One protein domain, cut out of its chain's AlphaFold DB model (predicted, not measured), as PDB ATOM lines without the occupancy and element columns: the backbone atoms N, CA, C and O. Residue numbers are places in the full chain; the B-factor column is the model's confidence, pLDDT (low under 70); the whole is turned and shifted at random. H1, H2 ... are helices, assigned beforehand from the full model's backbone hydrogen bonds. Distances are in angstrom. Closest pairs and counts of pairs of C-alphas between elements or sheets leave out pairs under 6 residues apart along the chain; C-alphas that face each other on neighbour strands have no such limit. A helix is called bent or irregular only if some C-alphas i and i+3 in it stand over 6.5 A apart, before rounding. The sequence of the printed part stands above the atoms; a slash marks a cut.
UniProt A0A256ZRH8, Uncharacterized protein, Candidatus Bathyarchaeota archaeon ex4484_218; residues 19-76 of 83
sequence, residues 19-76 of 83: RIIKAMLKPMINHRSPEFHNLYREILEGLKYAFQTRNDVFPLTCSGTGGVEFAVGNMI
ATOM      1  N   ARG A  19     -13.049 -30.588  51.677       96.44
ATOM      2  CA  ARG A  19     -11.625 -30.352  51.981       96.44
ATOM      3  C   ARG A  19     -10.923 -29.552  50.879       96.44
ATOM      4  O   ARG A  19     -10.096 -28.701  51.190       96.44
ATOM      5  N   ILE A  20     -11.248 -29.825  49.617       95.81
ATOM      6  CA  ILE A  20     -10.642 -29.165  48.457       95.81
ATOM      7  C   ILE A  20     -11.217 -27.757  48.293       95.81
ATOM      8  O   ILE A  20     -10.444 -26.821  48.129       95.81
ATOM      9  N   ILE A  21     -12.533 -27.575  48.477       94.88
ATOM     10  CA  ILE A  21     -13.162 -26.240  48.497       94.88
ATOM     11  C   ILE A  21     -12.479 -25.342  49.538       94.88
ATOM     12  O   ILE A  21     -12.070 -24.227  49.227       94.88
ATOM     13  N   LYS A  22     -12.269 -25.844  50.763       96.44
ATOM     14  CA  LYS A  22     -11.549 -25.097  51.810       96.44
ATOM     15  C   LYS A  22     -10.117 -24.733  51.404       96.44
ATOM     16  O   LYS A  22      -9.646 -23.664  51.772       96.44
ATOM     17  N   ALA A  23      -9.424 -25.600  50.666       95.94
ATOM     18  CA  ALA A  23      -8.082 -25.306  50.170       95.94
ATOM     19  C   ALA A  23      -8.093 -24.225  49.075       95.94
ATOM     20  O   ALA A  23      -7.216 -23.368  49.079       95.94
ATOM     21  N   MET A  24      -9.099 -24.226  48.194       95.50
ATOM     22  CA  MET A  24      -9.269 -23.217  47.138       95.50
ATOM     23  C   MET A  24      -9.595 -21.818  47.682       95.50
ATOM     24  O   MET A  24      -9.312 -20.832  47.015       95.50
ATOM     25  N   LEU A  25     -10.167 -21.724  48.888       96.75
ATOM     26  CA  LEU A  25     -10.472 -20.453  49.560       96.75
ATOM     27  C   LEU A  25      -9.261 -19.809  50.255       96.75
ATOM     28  O   LEU A  25      -9.393 -18.731  50.835       96.75
ATOM     29  N   LYS A  26      -8.093 -20.461  50.254       96.06
ATOM     30  CA  LYS A  26      -6.882 -19.882  50.845       96.06
ATOM     31  C   LYS A  26      -6.455 -18.619  50.075       96.06
ATOM     32  O   LYS A  26      -6.610 -18.581  48.854       96.06
ATOM     33  N   PRO A  27      -5.887 -17.604  50.754       96.31
ATOM     34  CA  PRO A  27      -5.323 -16.437  50.083       96.31
ATOM     35  C   PRO A  27      -4.293 -16.830  49.020       96.31
ATOM     36  O   PRO A  27      -3.533 -17.782  49.204       96.31
ATOM     37  N   MET A  28      -4.255 -16.079  47.919       96.06
ATOM     38  CA  MET A  28      -3.253 -16.294  46.879       96.06
ATOM     39  C   MET A  28      -1.847 -16.032  47.421       96.06
ATOM     40  O   MET A  28      -1.612 -15.054  48.130       96.06
ATOM     41  N   ILE A  29      -0.908 -16.881  47.016       96.50
ATOM     42  CA  ILE A  29       0.517 -16.720  47.296       96.50
ATOM     43  C   ILE A  29       1.244 -16.224  46.043       96.50
ATOM     44  O   ILE A  29       0.815 -16.462  44.913       96.50
ATOM     45  N   ASN A  30       2.361 -15.523  46.229       97.62
ATOM     46  CA  ASN A  30       3.181 -15.049  45.117       97.62
ATOM     47  C   ASN A  30       3.822 -16.236  44.368       97.62
ATOM     48  O   ASN A  30       4.588 -16.991  44.955       97.62
ATOM     49  N   HIS A  31       3.576 -16.347  43.059       96.00
ATOM     50  CA  HIS A  31       4.086 -17.419  42.189       96.00
ATOM     51  C   HIS A  31       5.620 -17.498  42.061       96.00
ATOM     52  O   HIS A  31       6.136 -18.464  41.513       96.00
ATOM     53  N   ARG A  32       6.361 -16.486  42.533       97.31
ATOM     54  CA  ARG A  32       7.836 -16.487  42.584       97.31
ATOM     55  C   ARG A  32       8.390 -16.678  43.996       97.31
ATOM     56  O   ARG A  32       9.600 -16.582  44.194       97.31
ATOM     57  N   SER A  33       7.528 -16.861  44.997       98.00
ATOM     58  CA  SER A  33       7.964 -16.999  46.384       98.00
ATOM     59  C   SER A  33       8.544 -18.393  46.664       98.00
ATOM     60  O   SER A  33       8.173 -19.368  46.005       98.00
ATOM     61  N   PRO A  34       9.403 -18.528  47.694       98.12
ATOM     62  CA  PRO A  34       9.855 -19.836  48.164       98.12
ATOM     63  C   PRO A  34       8.702 -20.770  48.558       98.12
ATOM     64  O   PRO A  34       8.778 -21.974  48.328       98.12
ATOM     65  N   GLU A  35       7.619 -20.221  49.113       97.19
ATOM     66  CA  GLU A  35       6.426 -20.986  49.489       97.19
ATOM     67  C   GLU A  35       5.749 -21.618  48.266       97.19
ATOM     68  O   GLU A  35       5.444 -22.810  48.282       97.19
ATOM     69  N   PHE A  36       5.586 -20.861  47.175       97.06
ATOM     70  CA  PHE A  36       5.041 -21.409  45.935       97.06
ATOM     71  C   PHE A  36       5.967 -22.468  45.331       97.06
ATOM     72  O   PHE A  36       5.491 -23.513  44.897       97.06
ATOM     73  N   HIS A  37       7.287 -22.253  45.348       97.69
ATOM     74  CA  HIS A  37       8.238 -23.260  44.868       97.69
ATOM     75  C   HIS A  37       8.154 -24.573  45.664       97.69
ATOM     76  O   HIS A  37       8.289 -25.649  45.085       97.69
ATOM     77  N   ASN A  38       7.913 -24.514  46.978       97.88
ATOM     78  CA  ASN A  38       7.687 -25.708  47.798       97.88
ATOM     79  C   ASN A  38       6.393 -26.421  47.395       97.88
ATOM     80  O   ASN A  38       6.431 -27.608  47.078       97.88
ATOM     81  N   LEU A  39       5.284 -25.680  47.312       96.62
ATOM     82  CA  LEU A  39       3.991 -26.214  46.888       96.62
ATOM     83  C   LEU A  39       4.064 -26.854  45.495       96.62
ATOM     84  O   LEU A  39       3.548 -27.946  45.279       96.62
ATOM     85  N   TYR A  40       4.723 -26.194  44.542       97.12
ATOM     86  CA  TYR A  40       4.863 -26.702  43.183       97.12
ATOM     87  C   TYR A  40       5.661 -28.009  43.149       97.12
ATOM     88  O   TYR A  40       5.261 -28.945  42.462       97.12
ATOM     89  N   ARG A  41       6.736 -28.126  43.942       97.44
ATOM     90  CA  ARG A  41       7.490 -29.384  44.075       97.44
ATOM     91  C   ARG A  41       6.626 -30.520  44.618       97.44
ATOM     92  O   ARG A  41       6.665 -31.614  44.067       97.44
ATOM     93  N   GLU A  42       5.813 -30.259  45.639       97.81
ATOM     94  CA  GLU A  42       4.872 -31.255  46.170       97.81
ATOM     95  C   GLU A  42       3.837 -31.688  45.120       97.81
ATOM     96  O   GLU A  42       3.526 -32.874  45.015       97.81
ATOM     97  N   ILE A  43       3.346 -30.752  44.299       97.31
ATOM     98  CA  ILE A  43       2.443 -31.058  43.180       97.31
ATOM     99  C   ILE A  43       3.133 -31.975  42.164       97.31
ATOM    100  O   ILE A  43       2.536 -32.967  41.753       97.31
ATOM    101  N   LEU A  44       4.376 -31.679  41.766       98.12
ATOM    102  CA  LEU A  44       5.113 -32.502  40.800       98.12
ATOM    103  C   LEU A  44       5.314 -33.937  41.307       98.12
ATOM    104  O   LEU A  44       5.057 -34.886  40.567       98.12
ATOM    105  N   GLU A  45       5.714 -34.108  42.566       98.06
ATOM    106  CA  GLU A  45       5.890 -35.437  43.160       98.06
ATOM    107  C   GLU A  45       4.554 -36.177  43.310       98.06
ATOM    108  O   GLU A  45       4.455 -37.364  42.993       98.06
ATOM    109  N   GLY A  46       3.486 -35.467  43.689       98.19
ATOM    110  CA  GLY A  46       2.130 -36.014  43.718       98.19
ATOM    111  C   GLY A  46       1.635 -36.470  42.341       98.19
ATOM    112  O   GLY A  46       1.001 -37.518  42.238       98.19
ATOM    113  N   LEU A  47       1.953 -35.730  41.274       98.19
ATOM    114  CA  LEU A  47       1.612 -36.105  39.899       98.19
ATOM    115  C   LEU A  47       2.420 -37.310  39.417       98.19
ATOM    116  O   LEU A  47       1.842 -38.223  38.830       98.19
ATOM    117  N   LYS A  48       3.729 -37.361  39.695       98.50
ATOM    118  CA  LYS A  48       4.560 -38.540  39.393       98.50
ATOM    119  C   LYS A  48       4.034 -39.787  40.090       98.50
ATOM    120  O   LYS A  48       3.953 -40.842  39.465       98.50
ATOM    121  N   TYR A  49       3.615 -39.651  41.349       98.25
ATOM    122  CA  TYR A  49       2.934 -40.715  42.074       98.25
ATOM    123  C   TYR A  49       1.597 -41.077  41.413       98.25
ATOM    124  O   TYR A  49       1.377 -42.237  41.096       98.25
ATOM    125  N   ALA A  50       0.710 -40.122  41.131       98.12
ATOM    126  CA  ALA A  50      -0.602 -40.415  40.545       98.12
ATOM    127  C   ALA A  50      -0.511 -41.121  39.179       98.12
ATOM    128  O   ALA A  50      -1.258 -42.061  38.923       98.12
ATOM    129  N   PHE A  51       0.427 -40.700  38.327       97.62
ATOM    130  CA  PHE A  51       0.660 -41.288  37.005       97.62
ATOM    131  C   PHE A  51       1.670 -42.442  37.005       97.62
ATOM    132  O   PHE A  51       1.930 -43.008  35.945       97.62
ATOM    133  N   GLN A  52       2.234 -42.796  38.166       98.44
ATOM    134  CA  GLN A  52       3.216 -43.874  38.330       98.44
ATOM    135  C   GLN A  52       4.398 -43.756  37.346       98.44
ATOM    136  O   GLN A  52       4.796 -44.724  36.700       98.44
ATOM    137  N   THR A  53       4.964 -42.553  37.217       97.88
ATOM    138  CA  THR A  53       6.034 -42.247  36.255       97.88
ATOM    139  C   THR A  53       7.299 -41.730  36.935       97.88
ATOM    140  O   THR A  53       7.250 -41.083  37.979       97.88
ATOM    141  N   ARG A  54       8.452 -42.009  36.316       97.25
ATOM    142  CA  ARG A  54       9.762 -41.447  36.693       97.25
ATOM    143  C   ARG A  54      10.179 -40.267  35.813       97.25
ATOM    144  O   ARG A  54      11.197 -39.646  36.097       97.25
ATOM    145  N   ASN A  55       9.422 -39.992  34.752       96.94
ATOM    146  CA  ASN A  55       9.711 -38.913  33.812       96.94
ATOM    147  C   ASN A  55       9.265 -37.555  34.368       96.94
ATOM    148  O   ASN A  55       8.556 -37.472  35.378       96.94
ATOM    149  N   ASP A  56       9.654 -36.493  33.668       95.69
ATOM    150  CA  ASP A  56       9.169 -35.149  33.954       95.69
ATOM    151  C   ASP A  56       7.657 -35.052  33.731       95.69
ATOM    152  O   ASP A  56       7.089 -35.654  32.816       95.69
ATOM    153  N   VAL A  57       7.002 -34.277  34.593       96.62
ATOM    154  CA  VAL A  57       5.567 -33.993  34.531       96.62
ATOM    155  C   VAL A  57       5.365 -32.487  34.473       96.62
ATOM    156  O   VAL A  57       6.052 -31.733  35.159       96.62
ATOM    157  N   PHE A  58       4.405 -32.054  33.661       93.56
ATOM    158  CA  PHE A  58       4.141 -30.640  33.412       93.56
ATOM    159  C   PHE A  58       2.672 -30.326  33.729       93.56
ATOM    160  O   PHE A  58       1.791 -30.656  32.935       93.56
ATOM    161  N   PRO A  59       2.376 -29.705  34.886       95.25
ATOM    162  CA  PRO A  59       1.059 -29.148  35.167       95.25
ATOM    163  C   PRO A  59       0.797 -27.955  34.238       95.25
ATOM    164  O   PRO A  59       1.455 -26.919  34.353       95.25
ATOM    165  N   LEU A  60      -0.160 -28.093  33.320       95.31
ATOM    166  CA  LEU A  60      -0.542 -27.034  32.385       95.31
ATOM    167  C   LEU A  60      -1.702 -26.201  32.944       95.31
ATOM    168  O   LEU A  60      -2.659 -26.739  33.499       95.31
ATOM    169  N   THR A  61      -1.654 -24.882  32.758       95.25
ATOM    170  CA  THR A  61      -2.728 -23.953  33.152       95.25
ATOM    171  C   THR A  61      -3.804 -23.854  32.065       95.25
ATOM    172  O   THR A  61      -4.125 -22.767  31.586       95.25
ATOM    173  N   CYS A  62      -4.322 -24.997  31.627       95.94
ATOM    174  CA  CYS A  62      -5.355 -25.111  30.600       95.94
ATOM    175  C   CYS A  62      -6.288 -26.296  30.900       95.94
ATOM    176  O   CYS A  62      -6.083 -27.047  31.854       95.94
ATOM    177  N   SER A  63      -7.351 -26.453  30.109       96.19
ATOM    178  CA  SER A  63      -8.192 -27.653  30.161       96.19
ATOM    179  C   SER A  63      -7.505 -28.839  29.470       96.19
ATOM    180  O   SER A  63      -6.481 -28.681  28.802       96.19
ATOM    181  N   GLY A  64      -8.110 -30.028  29.555       93.88
ATOM    182  CA  GLY A  64      -7.614 -31.211  28.845       93.88
ATOM    183  C   GLY A  64      -7.427 -30.986  27.338       93.88
ATOM    184  O   GLY A  64      -6.426 -31.422  26.780       93.88
ATOM    185  N   THR A  65      -8.323 -30.228  26.694       96.25
ATOM    186  CA  THR A  65      -8.207 -29.885  25.266       96.25
ATOM    187  C   THR A  65      -6.940 -29.083  24.968       96.25
ATOM    188  O   THR A  65      -6.235 -29.396  24.013       96.25
ATOM    189  N   GLY A  66      -6.603 -28.104  25.814       96.06
ATOM    190  CA  GLY A  66      -5.358 -27.345  25.669       96.06
ATOM    191  C   GLY A  66      -4.113 -28.214  25.874       96.06
ATOM    192  O   GLY A  66      -3.093 -27.988  25.231       96.06
ATOM    193  N   GLY A  67      -4.195 -29.245  26.722       94.62
ATOM    194  CA  GLY A  67      -3.125 -30.233  26.883       94.62
ATOM    195  C   GLY A  67      -2.896 -31.079  25.629       94.62
ATOM    196  O   GLY A  67      -1.750 -31.331  25.258       94.62
ATOM    197  N   VAL A  68      -3.972 -31.465  24.936       94.50
ATOM    198  CA  VAL A  68      -3.883 -32.166  23.644       94.50
ATOM    199  C   VAL A  68      -3.246 -31.265  22.585       94.50
ATOM    200  O   VAL A  68      -2.337 -31.705  21.884       94.50
ATOM    201  N   GLU A  69      -3.669 -30.004  22.497       93.62
ATOM    202  CA  GLU A  69      -3.085 -29.027  21.570       93.62
ATOM    203  C   GLU A  69      -1.588 -28.811  21.837       93.62
ATOM    204  O   GLU A  69      -0.780 -28.876  20.909       93.62
ATOM    205  N   PHE A  70      -1.201 -28.652  23.109       91.94
ATOM    206  CA  PHE A  70       0.199 -28.550  23.523       91.94
ATOM    207  C   PHE A  70       1.018 -29.770  23.081       91.94
ATOM    208  O   PHE A  70       2.096 -29.609  22.509       91.94
ATOM    209  N   ALA A  71       0.516 -30.986  23.311       91.56
ATOM    210  CA  ALA A  71       1.224 -32.209  22.943       91.56
ATOM    211  C   ALA A  71       1.407 -32.330  21.422       91.56
ATOM    212  O   ALA A  71       2.520 -32.549  20.944       91.56
ATOM    213  N   VAL A  72       0.334 -32.135  20.649       91.50
ATOM    214  CA  VAL A  72       0.368 -32.243  19.182       91.50
ATOM    215  C   VAL A  72       1.278 -31.179  18.568       91.50
ATOM    216  O   VAL A  72       2.095 -31.502  17.707       91.50
ATOM    217  N   GLY A  73       1.183 -29.930  19.035       89.31
ATOM    218  CA  GLY A  73       1.981 -28.816  18.521       89.31
ATOM    219  C   GLY A  73       3.491 -28.980  18.723       89.31
ATOM    220  O   GLY A  73       4.263 -28.449  17.928       89.31
ATOM    221  N   ASN A  74       3.912 -29.735  19.744       88.69
ATOM    222  CA  ASN A  74       5.327 -29.954  20.064       88.69
ATOM    223  C   ASN A  74       5.879 -31.307  19.579       88.69
ATOM    224  O   ASN A  74       7.091 -31.447  19.450       88.69
ATOM    225  N   MET A  75       5.027 -32.305  19.315       86.19
ATOM    226  CA  MET A  75       5.472 -33.651  18.917       86.19
ATOM    227  C   MET A  75       5.653 -33.817  17.399       86.19
ATOM    228  O   MET A  75       6.362 -34.720  16.962       86.19
ATOM    229  N   ILE A  76       5.029 -32.964  16.582       80.25
ATOM    230  CA  ILE A  76       5.165 -33.009  15.120       80.25
ATOM    231  C   ILE A  76       6.338 -32.112  14.698       80.25
ATOM    232  O   ILE A  76       6.307 -30.897  14.912       80.25
TER     233      ILE A  76
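Overview. This is residues 19 to 76 of the 83 residues of an uncharacterized protein of Candidatus Bathyarchaeota archaeon ex4484_218 (UniProt A0A256ZRH8). Three helices are strung out in a loose, open zigzag: the short helix H1 sits toward one end, the long helix H2 slants through the body, and H3 reaches out to the other end. Between H2 and H3, residues 51 to 63 fold back from the end of H2 and pass through the middle of the model before H3 begins; residues 19 to 27 and residues 71 to 76 stick out. The printed part has 58 residues with three named helices in the order H1, H2, H3 and no named strand, and its class is all helix. The whole is loose, with a radius of gyration of the C-alphas of 14.0 A, and elongated, with spans of 40 by 25 by 24 A.

Arrangement. H1, residues 19 to 24, touches no helix, and its N-to-C direction has its largest part along y, 0.85. Residues 19 to 27, of which 19 to 24 belong to H1, stand free, with no C-alpha 8 or more residues away along the chain within 10 A. A short link of 9 residues joins H1 to H2, residues 34 to 50, whose direction has its largest part along y too, but with the other sign, -0.90. H1 and H2 are apart, with no C-alpha of the one within 8 A of the other. A long link of 13 residues leads on to H3, residues 64 to 75, whose direction has its largest part along x, 0.82. H2 and H3 are apart, and H1 and H3 are apart. In H1, H2 and H3 every pair of O i and N i+4 is within hydrogen-bond range.

Along the chain. H1 runs from Arg 19, with its C-alpha at (-11.625, -30.352, 51.981), to Met 24. H2, the longest helix with 17 residues, runs from Pro 34, C-alpha at (9.855, -19.836, 48.164), to Ala 50 and measures 24.3 A from first to last C-alpha. H3 has 12 residues from Gly 64 to Met 75, is 16.6 A long from first to last C-alpha, and ends with C-alpha 75 at (5.472, -33.651, 18.917). No helix is bent or irregular.

Size, cuts and confidence. The two C-alphas farthest apart are those of Lys 22 and Ile 76, 41.1 A from each other. Without the stretches that stand free, residues 19 to 27 and 71 to 76, the body has 43 residues and spans 30 by 23 by 13 A. The C-alphas of residues 51 to 63, the long link, lie 3 to 16 A from the mean of all C-alphas. The printed part has no cut. The mean pLDDT of the printed part is 95.6, and no printed residue is under 70.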